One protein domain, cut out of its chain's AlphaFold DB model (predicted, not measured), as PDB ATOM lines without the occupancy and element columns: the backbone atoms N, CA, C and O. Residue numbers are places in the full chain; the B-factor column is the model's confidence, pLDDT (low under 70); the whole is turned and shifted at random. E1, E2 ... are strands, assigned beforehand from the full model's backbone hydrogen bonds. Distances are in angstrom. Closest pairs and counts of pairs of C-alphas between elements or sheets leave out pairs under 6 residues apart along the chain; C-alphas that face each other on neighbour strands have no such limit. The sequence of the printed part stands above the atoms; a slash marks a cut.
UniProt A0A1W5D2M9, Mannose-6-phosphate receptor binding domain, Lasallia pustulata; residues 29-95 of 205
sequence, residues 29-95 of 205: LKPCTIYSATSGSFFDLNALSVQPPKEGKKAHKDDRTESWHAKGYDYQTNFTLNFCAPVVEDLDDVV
ATOM      1  N   LEU A  29      10.837 -38.328 -23.892       62.62
ATOM      2  CA  LEU A  29       9.889 -37.484 -23.178       62.62
ATOM      3  C   LEU A  29       8.611 -37.367 -24.011       62.62
ATOM      4  O   LEU A  29       8.655 -37.178 -25.231       62.62
ATOM      5  N   LYS A  30       7.461 -37.521 -23.350       69.31
ATOM      6  CA  LYS A  30       6.165 -37.303 -23.997       69.31
ATOM      7  C   LYS A  30       6.110 -35.848 -24.479       69.31
ATOM      8  O   LYS A  30       6.600 -34.975 -23.763       69.31
ATOM      9  N   PRO A  31       5.528 -35.576 -25.659       74.44
ATOM     10  CA  PRO A  31       5.440 -34.213 -26.165       74.44
ATOM     11  C   PRO A  31       4.699 -33.318 -25.164       74.44
ATOM     12  O   PRO A  31       3.647 -33.688 -24.642       74.44
ATOM     13  N   CYS A  32       5.269 -32.143 -24.903       83.75
ATOM     14  CA  CYS A  32       4.730 -31.105 -24.029       83.75
ATOM     15  C   CYS A  32       3.548 -30.377 -24.683       83.75
ATOM     16  O   CYS A  32       3.651 -29.207 -25.035       83.75
ATOM     17  N   THR A  33       2.428 -31.062 -24.899       89.44
ATOM     18  CA  THR A  33       1.250 -30.475 -25.550       89.44
ATOM     19  C   THR A  33      -0.014 -30.748 -24.746       89.44
ATOM     20  O   THR A  33      -0.174 -31.810 -24.144       89.44
ATOM     21  N   ILE A  34      -0.911 -29.760 -24.694       87.69
ATOM     22  CA  ILE A  34      -2.164 -29.831 -23.934       87.69
ATOM     23  C   ILE A  34      -3.335 -29.431 -24.831       87.69
ATOM     24  O   ILE A  34      -3.233 -28.523 -25.655       87.69
ATOM     25  N   TYR A  35      -4.469 -30.105 -24.645       90.00
ATOM     26  CA  TYR A  35      -5.729 -29.803 -25.317       90.00
ATOM     27  C   TYR A  35      -6.817 -29.469 -24.294       90.00
ATOM     28  O   TYR A  35      -7.017 -30.210 -23.330       90.00
ATOM     29  N   SER A  36      -7.529 -28.360 -24.499       90.44
ATOM     30  CA  SER A  36      -8.676 -27.988 -23.665       90.44
ATOM     31  C   SER A  36      -9.926 -28.740 -24.115       90.44
ATOM     32  O   SER A  36     -10.407 -28.541 -25.228       90.44
ATOM     33  N   ALA A  37     -10.492 -29.564 -23.231       89.62
ATOM     34  CA  ALA A  37     -11.701 -30.336 -23.522       89.62
ATOM     35  C   ALA A  37     -12.936 -29.457 -23.798       89.62
ATOM     36  O   ALA A  37     -13.845 -29.879 -24.507       89.62
ATOM     37  N   THR A  38     -12.969 -28.238 -23.253       91.50
ATOM     38  CA  THR A  38     -14.149 -27.362 -23.302       91.50
ATOM     39  C   THR A  38     -14.101 -26.367 -24.461       91.50
ATOM     40  O   THR A  38     -15.124 -26.097 -25.080       91.50
ATOM     41  N   SER A  39     -12.925 -25.808 -24.760       92.00
ATOM     42  CA  SER A  39     -12.745 -24.802 -25.824       92.00
ATOM     43  C   SER A  39     -12.178 -25.380 -27.119       92.00
ATOM     44  O   SER A  39     -12.120 -24.680 -28.126       92.00
ATOM     45  N   GLY A  40     -11.707 -26.627 -27.092       90.31
ATOM     46  CA  GLY A  40     -11.066 -27.279 -28.226       90.31
ATOM     47  C   GLY A  40      -9.738 -26.651 -28.662       90.31
ATOM     48  O   GLY A  40      -9.253 -26.929 -29.758       90.31
ATOM     49  N   SER A  41      -9.155 -25.779 -27.835       89.81
ATOM     50  CA  SER A  41      -7.905 -25.085 -28.138       89.81
ATOM     51  C   SER A  41      -6.694 -25.964 -27.831       89.81
ATOM     52  O   SER A  41      -6.633 -26.620 -26.786       89.81
ATOM     53  N   PHE A  42      -5.720 -25.941 -28.739       89.81
ATOM     54  CA  PHE A  42      -4.445 -26.638 -28.613       89.81
ATOM     55  C   PHE A  42      -3.361 -25.678 -28.125       89.81
ATOM     56  O   PHE A  42      -3.198 -24.591 -28.680       89.81
ATOM     57  N   PHE A  43      -2.616 -26.095 -27.103       90.06
ATOM     58  CA  PHE A  43      -1.496 -25.343 -26.551       90.06
ATOM     59  C   PHE A  43      -0.222 -26.179 -26.654       90.06
ATOM     60  O   PHE A  43      -0.124 -27.259 -26.067       90.06
ATOM     61  N   ASP A  44       0.750 -25.662 -27.401       89.88
ATOM     62  CA  ASP A  44       2.079 -26.252 -27.517       89.88
ATOM     63  C   ASP A  44       3.021 -25.619 -26.486       89.88
ATOM     64  O   ASP A  44       3.313 -24.425 -26.546       89.88
ATOM     65  N   LEU A  45       3.470 -26.417 -25.516       87.31
ATOM     66  CA  LEU A  45       4.401 -26.013 -24.460       87.31
ATOM     67  C   LEU A  45       5.831 -26.481 -24.756       87.31
ATOM     68  O   LEU A  45       6.729 -26.246 -23.950       87.31
ATOM     69  N   ASN A  46       6.076 -27.127 -25.900       86.69
ATOM     70  CA  ASN A  46       7.386 -27.679 -26.236       86.69
ATOM     71  C   ASN A  46       8.468 -26.588 -26.319       86.69
ATOM     72  O   ASN A  46       9.592 -26.794 -25.866       86.69
ATOM     73  N   ALA A  47       8.101 -25.389 -26.782       83.25
ATOM     74  CA  ALA A  47       8.982 -24.219 -26.821       83.25
ATOM     75  C   ALA A  47       9.401 -23.697 -25.430       83.25
ATOM     76  O   ALA A  47      10.360 -22.937 -25.326       83.25
ATOM     77  N   LEU A  48       8.691 -24.078 -24.362       85.94
ATOM     78  CA  LEU A  48       8.985 -23.670 -22.983       85.94
ATOM     79  C   LEU A  48       9.823 -24.707 -22.221       85.94
ATOM     80  O   LEU A  48      10.284 -24.414 -21.111       85.94
ATOM     81  N   SER A  49      10.008 -25.902 -22.796       84.56
ATOM     82  CA  SER A  49      10.829 -26.964 -22.219       84.56
ATOM     83  C   SER A  49      12.309 -26.637 -22.402       84.56
ATOM     84  O   SER A  49      12.797 -26.479 -23.521       84.56
ATOM     85  N   VAL A  50      13.039 -26.503 -21.297       85.75
ATOM     86  CA  VAL A  50      14.494 -26.328 -21.354       85.75
ATOM     87  C   VAL A  50      15.140 -27.700 -21.288       85.75
ATOM     88  O   VAL A  50      14.864 -28.471 -20.373       85.75
ATOM     89  N   GLN A  51      15.983 -28.040 -22.257       80.62
ATOM     90  CA  GLN A  51      16.716 -29.303 -22.218       80.62
ATOM     91  C   GLN A  51      18.085 -29.092 -21.580       80.62
ATOM     92  O   GLN A  51      18.728 -28.076 -21.860       80.62
ATOM     93  N   PRO A  52      18.568 -30.050 -20.769       70.88
ATOM     94  CA  PRO A  52      19.935 -29.988 -20.292       70.88
ATOM     95  C   PRO A  52      20.887 -29.988 -21.499       70.88
ATOM     96  O   PRO A  52      20.655 -30.719 -22.475       70.88
ATOM     97  N   PRO A  53      21.947 -29.164 -21.476       66.69
ATOM     98  CA  PRO A  53      22.931 -29.157 -22.545       66.69
ATOM     99  C   PRO A  53      23.518 -30.563 -22.704       66.69
ATOM    100  O   PRO A  53      23.919 -31.204 -21.735       66.69
ATOM    101  N   LYS A  54      23.558 -31.063 -23.944       61.94
ATOM    102  CA  LYS A  54      24.161 -32.369 -24.248       61.94
ATOM    103  C   LYS A  54      25.620 -32.358 -23.794       61.94
ATOM    104  O   LYS A  54      26.348 -31.422 -24.134       61.94
ATOM    105  N   GLU A  55      26.034 -33.394 -23.063       55.44
ATOM    106  CA  GLU A  55      27.372 -33.500 -22.472       55.44
ATOM    107  C   GLU A  55      28.469 -33.101 -23.481       55.44
ATOM    108  O   GLU A  55      28.585 -33.666 -24.571       55.44
ATOM    109  N   GLY A  56      29.240 -32.063 -23.143       57.03
ATOM    110  CA  GLY A  56      30.360 -31.569 -23.953       57.03
ATOM    111  C   GLY A  56      30.036 -30.495 -25.003       57.03
ATOM    112  O   GLY A  56      30.964 -30.011 -25.654       57.03
ATOM    113  N   LYS A  57      28.775 -30.067 -25.169       58.03
ATOM    114  CA  LYS A  57      28.415 -28.935 -26.043       58.03
ATOM    115  C   LYS A  57      27.839 -27.776 -25.236       58.03
ATOM    116  O   LYS A  57      26.859 -27.930 -24.518       58.03
ATOM    117  N   LYS A  58      28.450 -26.597 -25.382       57.22
ATOM    118  CA  LYS A  58      27.925 -25.349 -24.810       57.22
ATOM    119  C   LYS A  58      26.575 -25.034 -25.452       57.22
ATOM    120  O   LYS A  58      26.427 -25.218 -26.663       57.22
ATOM    121  N   ALA A  59      25.629 -24.557 -24.645       63.19
ATOM    122  CA  ALA A  59      24.363 -24.034 -25.136       63.19
ATOM    123  C   ALA A  59      24.615 -22.949 -26.195       63.19
ATOM    124  O   ALA A  59      25.590 -22.190 -26.111       63.19
ATOM    125  N   HIS A  60      23.772 -22.914 -27.226       63.09
ATOM    126  CA  HIS A  60      23.824 -21.847 -28.215       63.09
ATOM    127  C   HIS A  60      23.460 -20.518 -27.535       63.09
ATOM    128  O   HIS A  60      22.710 -20.504 -26.566       63.09
ATOM    129  N   LYS A  61      23.977 -19.386 -28.030       61.78
ATOM    130  CA  LYS A  61      23.809 -18.060 -27.395       61.78
ATOM    131  C   LYS A  61      22.339 -17.644 -27.191       61.78
ATOM    132  O   LYS A  61      22.072 -16.772 -26.373       61.78
ATOM    133  N   ASP A  62      21.432 -18.248 -27.952       69.12
ATOM    134  CA  ASP A  62      19.992 -17.967 -27.951       69.12
ATOM    135  C   ASP A  62      19.177 -18.978 -27.115       69.12
ATOM    136  O   ASP A  62      18.008 -18.742 -26.823       69.12
ATOM    137  N   ASP A  63      19.788 -20.093 -26.690       73.25
ATOM    138  CA  ASP A  63      19.108 -21.122 -25.903       73.25
ATOM    139  C   ASP A  63      19.192 -20.799 -24.408       73.25
ATOM    140  O   ASP A  63      20.271 -20.611 -23.833       73.25
ATOM    141  N   ARG A  64      18.036 -20.783 -23.740       76.75
ATOM    142  CA  ARG A  64      17.977 -20.612 -22.287       76.75
ATOM    143  C   ARG A  64      18.611 -21.827 -21.611       76.75
ATOM    144  O   ARG A  64      18.240 -22.953 -21.908       76.75
ATOM    145  N   THR A  65      19.570 -21.595 -20.718       77.75
ATOM    146  CA  THR A  65      20.316 -22.671 -20.029       77.75
ATOM    147  C   THR A  65      19.840 -22.890 -18.586       77.75
ATOM    148  O   THR A  65      20.175 -23.895 -17.976       77.75
ATOM    149  N   GLU A  66      19.033 -21.973 -18.054       80.00
ATOM    150  CA  GLU A  66      18.511 -22.006 -16.683       80.00
ATOM    151  C   GLU A  66      17.017 -22.354 -16.679       80.00
ATOM    152  O   GLU A  66      16.280 -22.014 -17.613       80.00
ATOM    153  N   SER A  67      16.554 -23.005 -15.615       86.19
ATOM    154  CA  SER A  67      15.153 -23.362 -15.390       86.19
ATOM    155  C   SER A  67      14.301 -22.127 -15.073       86.19
ATOM    156  O   SER A  67      14.776 -20.996 -14.963       86.19
ATOM    157  N   TRP A  68      12.977 -22.277 -15.047       88.38
ATOM    158  CA  TRP A  68      12.084 -21.168 -14.710       88.38
ATOM    159  C   TRP A  68      12.119 -20.918 -13.202       88.38
ATOM    160  O   TRP A  68      11.827 -21.820 -12.420       88.38
ATOM    161  N   HIS A  69      12.451 -19.691 -12.804       88.44
ATOM    162  CA  HIS A  69      12.507 -19.288 -11.402       88.44
ATOM    163  C   HIS A  69      11.242 -18.523 -11.006       88.44
ATOM    164  O   HIS A  69      10.916 -17.499 -11.605       88.44
ATOM    165  N   ALA A  70      10.565 -18.981  -9.956       89.25
ATOM    166  CA  ALA A  70       9.444 -18.285  -9.338       89.25
ATOM    167  C   ALA A  70       9.796 -17.906  -7.894       89.25
ATOM    168  O   ALA A  70      10.243 -18.739  -7.106       89.25
ATOM    169  N   LYS A  71       9.580 -16.636  -7.540       88.50
ATOM    170  CA  LYS A  71       9.751 -16.145  -6.167       88.50
ATOM    171  C   LYS A  71       8.414 -16.234  -5.443       88.50
ATOM    172  O   LYS A  71       7.483 -15.513  -5.796       88.50
ATOM    173  N   GLY A  72       8.314 -17.127  -4.461       85.75
ATOM    174  CA  GLY A  72       7.161 -17.172  -3.567       85.75
ATOM    175  C   GLY A  72       7.167 -15.955  -2.647       85.75
ATOM    176  O   GLY A  72       8.207 -15.603  -2.100       85.75
ATOM    177  N   TYR A  73       6.022 -15.291  -2.491       82.38
ATOM    178  CA  TYR A  73       5.897 -14.208  -1.512       82.38
ATOM    179  C   TYR A  73       5.782 -14.769  -0.083       82.38
ATOM    180  O   TYR A  73       6.414 -14.258   0.837       82.38
ATOM    181  N   ASP A  74       5.033 -15.865   0.073       86.12
ATOM    182  CA  ASP A  74       4.699 -16.457   1.378       86.12
ATOM    183  C   ASP A  74       5.707 -17.508   1.857       86.12
ATOM    184  O   ASP A  74       5.914 -17.697   3.054       86.12
ATOM    185  N   TYR A  75       6.371 -18.178   0.921       73.50
ATOM    186  CA  TYR A  75       7.459 -19.102   1.206       73.50
ATOM    187  C   TYR A  75       8.737 -18.367   0.833       73.50
ATOM    188  O   TYR A  75       8.927 -18.070  -0.344       73.50
ATOM    189  N   GLN A  76       9.582 -18.030   1.814       78.75
ATOM    190  CA  GLN A  76      10.858 -17.309   1.639       78.75
ATOM    191  C   GLN A  76      11.917 -18.147   0.885       78.75
ATOM    192  O   GLN A  76      13.087 -18.200   1.256       78.75
ATOM    193  N   THR A  77      11.500 -18.850  -0.161       79.31
ATOM    194  CA  THR A  77      12.260 -19.815  -0.941       79.31
ATOM    195  C   THR A  77      11.977 -19.586  -2.423       79.31
ATOM    196  O   THR A  77      10.849 -19.288  -2.821       79.31
ATOM    197  N   ASN A  78      13.004 -19.733  -3.258       85.62
ATOM    198  CA  ASN A  78      12.868 -19.636  -4.709       85.62
ATOM    199  C   ASN A  78      12.564 -21.020  -5.273       85.62
ATOM    200  O   ASN A  78      13.272 -21.975  -4.964       85.62
ATOM    201  N   PHE A  79      11.546 -21.118  -6.115       85.69
ATOM    202  CA  PHE A  79      11.198 -22.364  -6.781       85.69
ATOM    203  C   PHE A  79      11.815 -22.378  -8.175       85.69
ATOM    204  O   PHE A  79      11.636 -21.427  -8.939       85.69
ATOM    205  N   THR A  80      12.528 -23.450  -8.501       87.19
ATOM    206  CA  THR A  80      12.953 -23.772  -9.862       87.19
ATOM    207  C   THR A  80      12.040 -24.839 -10.422       87.19
ATOM    208  O   THR A  80      11.754 -25.844  -9.774       87.19
ATOM    209  N   LEU A  81      11.543 -24.617 -11.630       87.62
ATOM    210  CA  LEU A  81      10.742 -25.610 -12.326       87.62
ATOM    211  C   LEU A  81      11.022 -25.574 -13.819       87.62
ATOM    212  O   LEU A  81      11.431 -24.561 -14.388       87.62
ATOM    213  N   ASN A  82      10.763 -26.698 -14.464       88.12
ATOM    214  CA  ASN A  82      10.857 -26.832 -15.904       88.12
ATOM    215  C   ASN A  82       9.559 -27.447 -16.447       88.12
ATOM    216  O   ASN A  82       8.828 -28.118 -15.715       88.12
ATOM    217  N   PHE A  83       9.238 -27.191 -17.715       88.94
ATOM    218  CA  PHE A  83       7.990 -27.655 -18.330       88.94
ATOM    219  C   PHE A  83       8.222 -28.976 -19.063       88.94
ATOM    220  O   PHE A  83       8.964 -29.016 -20.040       88.94
ATOM    221  N   CYS A  84       7.605 -30.048 -18.542       86.62
ATOM    222  CA  CYS A  84       7.710 -31.447 -18.998       86.62
ATOM    223  C   CYS A  84       9.113 -31.901 -19.458       86.62
ATOM    224  O   CYS A  84       9.276 -32.732 -20.350       86.62
ATOM    225  N   ALA A  85      10.118 -31.410 -18.737       82.12
ATOM    226  CA  ALA A  85      11.513 -31.813 -18.768       82.12
ATOM    227  C   ALA A  85      12.070 -31.724 -17.330       82.12
ATOM    228  O   ALA A  85      11.487 -31.019 -16.498       82.12
ATOM    229  N   PRO A  86      13.147 -32.457 -16.998       78.56
ATOM    230  CA  PRO A  86      13.781 -32.366 -15.685       78.56
ATOM    231  C   PRO A  86      14.381 -30.974 -15.448       78.56
ATOM    232  O   PRO A  86      14.694 -30.256 -16.397       78.56
ATOM    233  N   VAL A  87      14.534 -30.595 -14.178       82.94
ATOM    234  CA  VAL A  87      15.250 -29.371 -13.788       82.94
ATOM    235  C   VAL A  87      16.698 -29.464 -14.278       82.94
ATOM    236  O   VAL A  87      17.309 -30.526 -14.187       82.94
ATOM    237  N   VAL A  88      17.196 -28.381 -14.878       79.88
ATOM    238  CA  VAL A  88      18.513 -28.356 -15.541       79.88
ATOM    239  C   VAL A  88      19.648 -28.162 -14.542       79.88
ATOM    240  O   VAL A  88      20.769 -28.589 -14.803       79.88
ATOM    241  N   GLU A  89      19.365 -27.521 -13.411       74.75
ATOM    242  CA  GLU A  89      20.353 -27.329 -12.358       74.75
ATOM    243  C   GLU A  89      20.617 -28.637 -11.607       74.75
ATOM    244  O   GLU A  89      19.692 -29.398 -11.313       74.75
ATOM    245  N   ASP A  90      21.876 -28.853 -11.239       68.81
ATOM    246  CA  ASP A  90      22.244 -29.888 -10.283       68.81
ATOM    247  C   ASP A  90      21.694 -29.485  -8.906       68.81
ATOM    248  O   ASP A  90      22.088 -28.468  -8.330       68.81
ATOM    249  N   LEU A  91      20.715 -30.246  -8.414       67.19
ATOM    250  CA  LEU A  91      20.104 -30.026  -7.107       67.19
ATOM    251  C   LEU A  91      20.769 -30.942  -6.082       67.19
ATOM    252  O   LEU A  91      20.558 -32.154  -6.105       67.19
ATOM    253  N   ASP A  92      21.517 -30.349  -5.159       62.50
ATOM    254  CA  ASP A  92      21.960 -31.019  -3.941       62.50
ATOM    255  C   ASP A  92      20.839 -30.913  -2.882       62.50
ATOM    256  O   ASP A  92      20.248 -29.848  -2.698       62.50
ATOM    257  N   ASP A  93      20.525 -32.016  -2.195       60.06
ATOM    258  CA  ASP A  93      19.574 -32.088  -1.070       60.06
ATOM    259  C   ASP A  93      18.095 -31.757  -1.383       60.06
ATOM    260  O   ASP A  93      17.478 -30.848  -0.816       60.06
ATOM    261  N   VAL A  94      17.459 -32.572  -2.232       65.38
ATOM    262  CA  VAL A  94      15.999 -32.521  -2.435       65.38
ATOM    263  C   VAL A  94      15.271 -33.209  -1.270       65.38
ATOM    264  O   VAL A  94      15.338 -34.426  -1.096       65.38
ATOM    265  N   VAL A  95      14.533 -32.437  -0.466       66.94
ATOM    266  CA  VAL A  95      13.745 -32.960   0.665       66.94
ATOM    267  C   VAL A  95      12.654 -33.918   0.159       66.94
ATOM    268  O   VAL A  95      11.752 -33.508  -0.566       66.94
TER     269      VAL A  95
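What this domain is: This is residues 29 to 95 of the 205 residues of the protein "Mannose-6-phosphate receptor binding domain" of Lasallia pustulata (UniProt A0A1W5D2M9). There is little regular structure: two small hairpins, E1 with E2 and E3 with E4, stand apart, and their tips, residues 36 to 41 and 72 to 77, stick out from a body made largely of loops. The 67 printed residues have four named strands, E1 to E4 in chain order, in two antiparallel pairs, and no named helix; the class is all strand, with only 14 residues in named elements. The whole is loose, with a radius of gyration of the C-alphas of 15.0 A and spans of 41 by 37 by 22 A.

How they stand to each other: E1, residues 33 to 35, and E2, residues 42 to 44, form an antiparallel hairpin at 166 degrees; N 34 and O 43, 3.0 A apart, are within hydrogen-bond range. E3, residues 68 to 71, and E4, residues 78 to 81, form another at 154 degrees, with N 68 and O 81 within range at 2.8 A. E1 and E2 are apart from E3 and E4.

Where its parts are: E1 begins at C-alpha 33 (1.250, -30.475, -25.550). E3 is 10.2 A long and E4 9.9 A, ending at C-alpha 81 (10.742, -25.610, -12.326).

The domain as a whole: The printed part has no cut. The link from E2 to E3 is long, 23 residues. pLDDT is under 70 at residues 29 to 30, 53 to 62 and 90 to 95.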